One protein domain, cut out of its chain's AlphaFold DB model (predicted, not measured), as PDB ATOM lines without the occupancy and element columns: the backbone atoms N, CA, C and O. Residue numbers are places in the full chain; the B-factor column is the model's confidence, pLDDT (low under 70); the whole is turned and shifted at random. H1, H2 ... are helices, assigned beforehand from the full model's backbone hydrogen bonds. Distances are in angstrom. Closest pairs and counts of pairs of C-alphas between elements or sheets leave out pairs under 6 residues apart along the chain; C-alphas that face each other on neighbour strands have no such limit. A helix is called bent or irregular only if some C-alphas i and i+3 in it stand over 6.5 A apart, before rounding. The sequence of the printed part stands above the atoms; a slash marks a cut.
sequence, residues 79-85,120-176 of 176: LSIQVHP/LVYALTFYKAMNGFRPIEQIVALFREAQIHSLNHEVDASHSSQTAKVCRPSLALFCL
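Overview. This is residues 79 to 85 and 120 to 176 of the 176 residues of the protein "Mannose-6-phosphate isomerase" of Vibrio ishigakensis (UniProt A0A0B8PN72). There is little regular structure here: a helical hairpin, H1 then H2, makes a small head at one end, and two long stretches with no named element, residues 120 to 135 and 161 to 176, run away from it. The printed part has 64 residues, 23 of them in the two named helices, with no named strand; the class is all helix. The whole is loose, with a radius of gyration of the C-alphas of 14.8 A, and elongated, spanning 41 by 26 by 17 A.

Along the chain. Start at C-alpha 79, (20.738, -50.937, 51.307). Find C-alpha 136 at (23.396, -40.793, 28.831); from there H1, residues 136 to 146, runs 15.3 A. H2, residues 149 to 160, runs 18.5 A to C-alpha 160 at (27.193, -41.977, 18.610); it is irregular, with C-alphas 150 and 153 7.7 A apart.

Arrangement. Look at Val 140 and Val 155: their C-alphas, the closest of H1 and H2, are 5.8 A apart, and the helices touch. They run opposite ways at a shallow tilt of 25 degrees, a helical hairpin. In H1 every O i to N i+4 pair is within hydrogen-bond range, in H2 4 of 8.

Size, cuts and confidence. The C-alphas farthest apart, of Leu 124 and His 153, are 42.6 A apart. Residues 86 to 119 are not printed; C-alphas 85 and 120 stand 15.7 A apart across the cut. The link from H1 to H2 is tight. Residues 159 to 176 have pLDDT under 70.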
ATOM      1  N   LEU A  79      21.591 -49.803  51.662       88.94
ATOM      2  CA  LEU A  79      20.738 -50.937  51.307       88.94
ATOM      3  C   LEU A  79      21.050 -51.392  49.879       88.94
ATOM      4  O   LEU A  79      21.602 -50.638  49.075       88.94
ATOM      5  N   SER A  80      20.693 -52.638  49.574       88.25
ATOM      6  CA  SER A  80      20.856 -53.210  48.239       88.25
ATOM      7  C   SER A  80      20.085 -52.414  47.185       88.25
ATOM      8  O   SER A  80      18.959 -51.991  47.428       88.25
ATOM      9  N   ILE A  81      20.655 -52.308  45.982       88.44
ATOM     10  CA  ILE A  81      19.950 -51.836  44.782       88.44
ATOM     11  C   ILE A  81      18.778 -52.782  44.509       88.44
ATOM     12  O   ILE A  81      18.968 -53.995  44.412       88.44
ATOM     13  N   GLN A  82      17.579 -52.227  44.361       86.56
ATOM     14  CA  GLN A  82      16.362 -52.984  44.075       86.56
ATOM     15  C   GLN A  82      15.752 -52.556  42.742       86.56
ATOM     16  O   GLN A  82      15.929 -51.427  42.282       86.56
ATOM     17  N   VAL A  83      15.045 -53.491  42.110       88.62
ATOM     18  CA  VAL A  83      14.241 -53.252  40.912       88.62
ATOM     19  C   VAL A  83      12.930 -53.997  41.086       88.62
ATOM     20  O   VAL A  83      12.928 -55.215  41.265       88.62
ATOM     21  N   HIS A  84      11.814 -53.280  40.988       85.50
ATOM     22  CA  HIS A  84      10.500 -53.902  41.050       85.50
ATOM     23  C   HIS A  84      10.017 -54.253  39.639       85.50
ATOM     24  O   HIS A  84      10.062 -53.411  38.733       85.50
ATOM     25  N   PRO A  85       9.557 -55.494  39.411       86.88
ATOM     26  CA  PRO A  85       8.965 -55.861  38.137       86.88
ATOM     27  C   PRO A  85       7.662 -55.084  37.903       86.88
ATOM     28  O   PRO A  85       6.952 -54.708  38.838       86.88
ATOM     29  N   LEU A 120       6.561 -45.108  47.546       92.50
ATOM     30  CA  LEU A 120       6.749 -43.680  47.755       92.50
ATOM     31  C   LEU A 120       7.588 -43.504  49.011       92.50
ATOM     32  O   LEU A 120       7.280 -44.086  50.048       92.50
ATOM     33  N   VAL A 121       8.623 -42.672  48.918       93.25
ATOM     34  CA  VAL A 121       9.439 -42.302  50.073       93.25
ATOM     35  C   VAL A 121       9.368 -40.812  50.320       93.25
ATOM     36  O   VAL A 121       9.463 -39.996  49.404       93.25
ATOM     37  N   TYR A 122       9.202 -40.490  51.597       95.19
ATOM     38  CA  TYR A 122       9.178 -39.143  52.127       95.19
ATOM     39  C   TYR A 122      10.292 -39.005  53.165       95.19
ATOM     40  O   TYR A 122      10.380 -39.794  54.107       95.19
ATOM     41  N   ALA A 123      11.169 -38.024  52.964       96.25
ATOM     42  CA  ALA A 123      12.329 -37.806  53.813       96.25
ATOM     43  C   ALA A 123      11.925 -37.080  55.108       96.25
ATOM     44  O   ALA A 123      11.503 -35.928  55.062       96.25
ATOM     45  N   LEU A 124      12.070 -37.752  56.255       95.88
ATOM     46  CA  LEU A 124      11.884 -37.144  57.585       95.88
ATOM     47  C   LEU A 124      13.141 -36.411  58.076       95.88
ATOM     48  O   LEU A 124      13.057 -35.448  58.829       95.88
ATOM     49  N   THR A 125      14.308 -36.870  57.632       94.00
ATOM     50  CA  THR A 125      15.627 -36.269  57.864       94.00
ATOM     51  C   THR A 125      16.370 -36.177  56.531       94.00
ATOM     52  O   THR A 125      15.814 -36.518  55.484       94.00
ATOM     53  N   PHE A 126      17.626 -35.713  56.530       93.25
ATOM     54  CA  PHE A 126      18.447 -35.776  55.321       93.25
ATOM     55  C   PHE A 126      18.480 -37.208  54.777       93.25
ATOM     56  O   PHE A 126      18.858 -38.147  55.476       93.25
ATOM     57  N   TYR A 127      18.094 -37.351  53.513       90.62
ATOM     58  CA  TYR A 127      17.918 -38.642  52.876       90.62
ATOM     59  C   TYR A 127      18.666 -38.677  51.550       90.62
ATOM     60  O   TYR A 127      18.418 -37.866  50.655       90.62
ATOM     61  N   LYS A 128      19.588 -39.633  51.428       92.12
ATOM     62  CA  LYS A 128      20.333 -39.893  50.200       92.12
ATOM     63  C   LYS A 128      19.775 -41.150  49.543       92.12
ATOM     64  O   LYS A 128      19.658 -42.183  50.192       92.12
ATOM     65  N   ALA A 129      19.444 -41.036  48.260       89.88
ATOM     66  CA  ALA A 129      18.974 -42.144  47.444       89.88
ATOM     67  C   ALA A 129      19.524 -42.058  46.020       89.88
ATOM     68  O   ALA A 129      19.829 -40.976  45.513       89.88
ATOM     69  N   MET A 130      19.602 -43.207  45.356       90.81
ATOM     70  CA  MET A 130      19.703 -43.285  43.901       90.81
ATOM     71  C   MET A 130      18.311 -43.557  43.337       90.81
ATOM     72  O   MET A 130      17.598 -44.367  43.908       90.81
ATOM     73  N   ASN A 131      17.917 -42.921  42.229       89.94
ATOM     74  CA  ASN A 131      16.661 -43.238  41.548       89.94
ATOM     75  C   ASN A 131      16.754 -43.087  40.030       89.94
ATOM     76  O   ASN A 131      17.145 -42.033  39.532       89.94
ATOM     77  N   GLY A 132      16.368 -44.143  39.311       88.06
ATOM     78  CA  GLY A 132      16.436 -44.203  37.857       88.06
ATOM     79  C   GLY A 132      17.861 -44.138  37.299       88.06
ATOM     80  O   GLY A 132      18.858 -44.198  38.019       88.06
ATOM     81  N   PHE A 133      17.942 -44.025  35.975       89.19
ATOM     82  CA  PHE A 133      19.197 -43.776  35.271       89.19
ATOM     83  C   PHE A 133      19.408 -42.277  35.068       89.19
ATOM     84  O   PHE A 133      18.458 -41.525  34.841       89.19
ATOM     85  N   ARG A 134      20.675 -41.857  35.100       90.31
ATOM     86  CA  ARG A 134      21.077 -40.517  34.660       90.31
ATOM     87  C   ARG A 134      20.902 -40.372  33.138       90.31
ATOM     88  O   ARG A 134      20.876 -41.384  32.434       90.31
ATOM     89  N   PRO A 135      20.842 -39.137  32.616       90.19
ATOM     90  CA  PRO A 135      21.006 -38.892  31.186       90.19
ATOM     91  C   PRO A 135      22.309 -39.508  30.652       90.19
ATOM     92  O   PRO A 135      23.322 -39.521  31.356       90.19
ATOM     93  N   ILE A 136      22.283 -40.026  29.420       88.06
ATOM     94  CA  ILE A 136      23.396 -40.793  28.831       88.06
ATOM     95  C   ILE A 136      24.683 -39.964  28.813       88.06
ATOM     96  O   ILE A 136      25.748 -40.471  29.148       88.06
ATOM     97  N   GLU A 137      24.588 -38.676  28.499       90.12
ATOM     98  CA  GLU A 137      25.714 -37.750  28.478       90.12
ATOM     99  C   GLU A 137      26.400 -37.623  29.847       90.12
ATOM    100  O   GLU A 137      27.629 -37.585  29.922       90.12
ATOM    101  N   GLN A 138      25.628 -37.643  30.941       92.75
ATOM    102  CA  GLN A 138      26.180 -37.625  32.298       92.75
ATOM    103  C   GLN A 138      26.834 -38.962  32.644       92.75
ATOM    104  O   GLN A 138      27.876 -38.982  33.294       92.75
ATOM    105  N   ILE A 139      26.240 -40.078  32.209       91.75
ATOM    106  CA  ILE A 139      26.818 -41.414  32.392       91.75
ATOM    107  C   ILE A 139      28.184 -41.484  31.694       91.75
ATOM    108  O   ILE A 139      29.177 -41.812  32.335       91.75
ATOM    109  N   VAL A 140      28.255 -41.108  30.413       90.88
ATOM    110  CA  VAL A 140      29.495 -41.092  29.614       90.88
ATOM    111  C   VAL A 140      30.571 -40.219  30.262       90.88
ATOM    112  O   VAL A 140      31.718 -40.651  30.364       90.88
ATOM    113  N   ALA A 141      30.216 -39.020  30.735       92.44
ATOM    114  CA  ALA A 141      31.159 -38.131  31.412       92.44
ATOM    115  C   ALA A 141      31.765 -38.779  32.671       92.44
ATOM    116  O   ALA A 141      32.985 -38.779  32.825       92.44
ATOM    117  N   LEU A 142      30.933 -39.402  33.514       94.50
ATOM    118  CA  LEU A 142      31.381 -40.084  34.734       94.50
ATOM    119  C   LEU A 142      32.287 -41.286  34.434       94.50
ATOM    120  O   LEU A 142      33.283 -41.492  35.123       94.50
ATOM    121  N   PHE A 143      31.983 -42.074  33.399       92.94
ATOM    122  CA  PHE A 143      32.835 -43.206  33.016       92.94
ATOM    123  C   PHE A 143      34.195 -42.765  32.463       92.94
ATOM    124  O   PHE A 143      35.204 -43.413  32.747       92.94
ATOM    125  N   ARG A 144      34.245 -41.652  31.717       92.12
ATOM    126  CA  ARG A 144      35.510 -41.060  31.252       92.12
ATOM    127  C   ARG A 144      36.359 -40.560  32.418       92.12
ATOM    128  O   ARG A 144      37.562 -40.796  32.427       92.12
ATOM    129  N   GLU A 145      35.732 -39.923  33.404       95.44
ATOM    130  CA  GLU A 145      36.402 -39.480  34.632       95.44
ATOM    131  C   GLU A 145      36.936 -40.661  35.453       95.44
ATOM    132  O   GLU A 145      38.060 -40.614  35.945       95.44
ATOM    133  N   ALA A 146      36.177 -41.758  35.537       94.62
ATOM    134  CA  ALA A 146      36.586 -42.965  36.253       94.62
ATOM    135  C   ALA A 146      37.721 -43.752  35.566       94.62
ATOM    136  O   ALA A 146      38.285 -44.655  36.183       94.62
ATOM    137  N   GLN A 147      38.047 -43.443  34.302       93.38
ATOM    138  CA  GLN A 147      39.131 -44.067  33.528       93.38
ATOM    139  C   GLN A 147      39.098 -45.608  33.540       93.38
ATOM    140  O   GLN A 147      40.123 -46.291  33.654       93.38
ATOM    141  N   ILE A 148      37.901 -46.186  33.405       92.25
ATOM    142  CA  ILE A 148      37.713 -47.641  33.378       92.25
ATOM    143  C   ILE A 148      37.992 -48.155  31.962       92.25
ATOM    144  O   ILE A 148      37.094 -48.280  31.134       92.25
ATOM    145  N   HIS A 149      39.257 -48.475  31.697       92.25
ATOM    146  CA  HIS A 149      39.767 -48.822  30.366       92.25
ATOM    147  C   HIS A 149      39.010 -49.974  29.685       92.25
ATOM    148  O   HIS A 149      38.856 -49.974  28.465       92.25
ATOM    149  N   SER A 150      38.508 -50.941  30.461       94.25
ATOM    150  CA  SER A 150      37.732 -52.074  29.944       94.25
ATOM    151  C   SER A 150      36.364 -51.688  29.373       94.25
ATOM    152  O   SER A 150      35.728 -52.541  28.773       94.25
ATOM    153  N   LEU A 151      35.906 -50.447  29.585       90.81
ATOM    154  CA  LEU A 151      34.615 -49.935  29.116       90.81
ATOM    155  C   LEU A 151      34.752 -48.856  28.029       90.81
ATOM    156  O   LEU A 151      33.759 -48.246  27.635       90.81
ATOM    157  N   ASN A 152      35.971 -48.576  27.551       89.81
ATOM    158  CA  ASN A 152      36.213 -47.491  26.592       89.81
ATOM    159  C   ASN A 152      35.399 -47.665  25.300       89.81
ATOM    160  O   ASN A 152      34.827 -46.702  24.795       89.81
ATOM    161  N   HIS A 153      35.293 -48.900  24.802       89.94
ATOM    162  CA  HIS A 153      34.549 -49.197  23.580       89.94
ATOM    163  C   HIS A 153      33.052 -48.859  23.719       89.94
ATOM    164  O   HIS A 153      32.464 -48.226  22.842       89.94
ATOM    165  N   GLU A 154      32.428 -49.232  24.836       89.31
ATOM    166  CA  GLU A 154      31.018 -48.977  25.141       89.31
ATOM    167  C   GLU A 154      30.738 -47.487  25.360       89.31
ATOM    168  O   GLU A 154      29.707 -46.967  24.914       89.31
ATOM    169  N   VAL A 155      31.657 -46.795  26.040       87.88
ATOM    170  CA  VAL A 155      31.573 -45.353  26.297       87.88
ATOM    171  C   VAL A 155      31.607 -44.572  24.984       87.88
ATOM    172  O   VAL A 155      30.787 -43.673  24.788       87.88
ATOM    173  N   ASP A 156      32.494 -44.944  24.061       86.81
ATOM    174  CA  ASP A 156      32.598 -44.291  22.758       86.81
ATOM    175  C   ASP A 156      31.391 -44.607  21.862       86.81
ATOM    176  O   ASP A 156      30.827 -43.698  21.247       86.81
ATOM    177  N   ALA A 157      30.907 -45.854  21.863       84.62
ATOM    178  CA  ALA A 157      29.719 -46.253  21.103       84.62
ATOM    179  C   ALA A 157      28.440 -45.518  21.554       84.62
ATOM    180  O   ALA A 157      27.604 -45.141  20.723       84.62
ATOM    181  N   SER A 158      28.297 -45.270  22.861       73.94
ATOM    182  CA  SER A 158      27.132 -44.592  23.453       73.94
ATOM    183  C   SER A 158      27.037 -43.111  23.071       73.94
ATOM    184  O   SER A 158      25.944 -42.548  23.059       73.94
ATOM    185  N   HIS A 159      28.156 -42.477  22.709       66.69
ATOM    186  CA  HIS A 159      28.184 -41.087  22.245       66.69
ATOM    187  C   HIS A 159      27.588 -40.926  20.831       66.69
ATOM    188  O   HIS A 159      27.095 -39.858  20.471       66.69
ATOM    189  N   SER A 160      27.623 -41.983  20.017       59.91
ATOM    190  CA  SER A 160      27.193 -41.977  18.610       59.91
ATOM    191  C   SER A 160      25.713 -42.321  18.379       59.91
ATOM    192  O   SER A 160      25.203 -42.082  17.286       59.91
ATOM    193  N   SER A 161      25.003 -42.868  19.372       56.62
ATOM    194  CA  SER A 161      23.619 -43.341  19.220       56.62
ATOM    195  C   SER A 161      22.654 -42.546  20.103       56.62
ATOM    196  O   SER A 161      22.375 -42.895  21.244       56.62
ATOM    197  N   GLN A 162      22.123 -41.450  19.562       55.12
ATOM    198  CA  GLN A 162      21.152 -40.579  20.235       55.12
ATOM    199  C   GLN A 162      19.686 -41.002  19.991       55.12
ATOM    200  O   GLN A 162      18.782 -40.170  19.959       55.12
ATOM    201  N   THR A 163      19.402 -42.295  19.803       47.34
ATOM    202  CA  THR A 163      18.029 -42.798  19.624       47.34
ATOM    203  C   THR A 163      17.441 -43.275  20.949       47.34
ATOM    204  O   THR A 163      17.521 -44.438  21.341       47.34
ATOM    205  N   ALA A 164      16.797 -42.339  21.644       45.97
ATOM    206  CA  ALA A 164      16.066 -42.553  22.884       45.97
ATOM    207  C   ALA A 164      14.870 -43.516  22.712       45.97
ATOM    208  O   ALA A 164      13.728 -43.106  22.524       45.97
ATOM    209  N   LYS A 165      15.105 -44.820  22.874       43.88
ATOM    210  CA  LYS A 165      14.126 -45.722  23.498       43.88
ATOM    211  C   LYS A 165      14.662 -46.096  24.870       43.88
ATOM    212  O   LYS A 165      15.218 -47.167  25.079       43.88
ATOM    213  N   VAL A 166      14.521 -45.152  25.798       47.06
ATOM    214  CA  VAL A 166      14.853 -45.356  27.206       47.06
ATOM    215  C   VAL A 166      14.013 -46.523  27.707       47.06
ATOM    216  O   VAL A 166      12.783 -46.450  27.742       47.06
ATOM    217  N   CYS A 167      14.690 -47.612  28.067       41.81
ATOM    218  CA  CYS A 167      14.123 -48.656  28.898       41.81
ATOM    219  C   CYS A 167      13.561 -47.938  30.133       41.81
ATOM    220  O   CYS A 167      14.326 -47.377  30.911       41.81
ATOM    221  N   ARG A 168      12.234 -47.870  30.270       41.66
ATOM    222  CA  ARG A 168      11.568 -47.412  31.493       41.66
ATOM    223  C   ARG A 168      11.191 -48.646  32.315       41.66
ATOM    224  O   ARG A 168      10.026 -49.041  32.287       41.66
ATOM    225  N   PRO A 169      12.121 -49.322  33.013       43.47
ATOM    226  CA  PRO A 169      11.696 -50.040  34.195       43.47
ATOM    227  C   PRO A 169      11.226 -48.983  35.202       43.47
ATOM    228  O   PRO A 169      11.839 -47.920  35.329       43.47
ATOM    229  N   SER A 170      10.133 -49.256  35.903       40.78
ATOM    230  CA  SER A 170       9.815 -48.543  37.136       40.78
ATOM    231  C   SER A 170      10.903 -48.901  38.153       40.78
ATOM    232  O   SER A 170      10.758 -49.835  38.933       40.78
ATOM    233  N   LEU A 171      12.052 -48.228  38.070       39.03
ATOM    234  CA  LEU A 171      13.051 -48.239  39.125       39.03
ATOM    235  C   LEU A 171      12.421 -47.442  40.272       39.03
ATOM    236  O   LEU A 171      12.341 -46.223  40.200       39.03
ATOM    237  N   ALA A 172      11.907 -48.126  41.289       41.53
ATOM    238  CA  ALA A 172      11.974 -47.577  42.632       41.53
ATOM    239  C   ALA A 172      13.310 -48.083  43.166       41.53
ATOM    240  O   ALA A 172      13.543 -49.289  43.230       41.53
ATOM    241  N   LEU A 173      14.236 -47.159  43.375       45.25
ATOM    242  CA  LEU A 173      15.584 -47.475  43.804       45.25
ATOM    243  C   LEU A 173      15.791 -46.821  45.167       45.25
ATOM    244  O   LEU A 173      15.563 -45.628  45.348       45.25
ATOM    245  N   PHE A 174      16.211 -47.641  46.123       44.06
ATOM    246  CA  PHE A 174      16.638 -47.205  47.440       44.06
ATOM    247  C   PHE A 174      18.051 -47.712  47.670       44.06
ATOM    248  O   PHE A 174      18.264 -48.822  48.142       44.06
ATOM    249  N   CYS A 175      19.026 -46.884  47.306       42.91
ATOM    250  CA  CYS A 175      20.395 -47.031  47.780       42.91
ATOM    251  C   CYS A 175      20.717 -45.865  48.701       42.91
ATOM    252  O   CYS A 175      20.829 -44.737  48.222       42.91
ATOM    253  N   LEU A 176      20.853 -46.166  49.990       41.06
ATOM    254  CA  LEU A 176      21.527 -45.293  50.953       41.06
ATOM    255  C   LEU A 176      23.042 -45.340  50.750       41.06
ATOM    256  O   LEU A 176      23.515 -46.397  50.281       41.06
TER     257      LEU A 176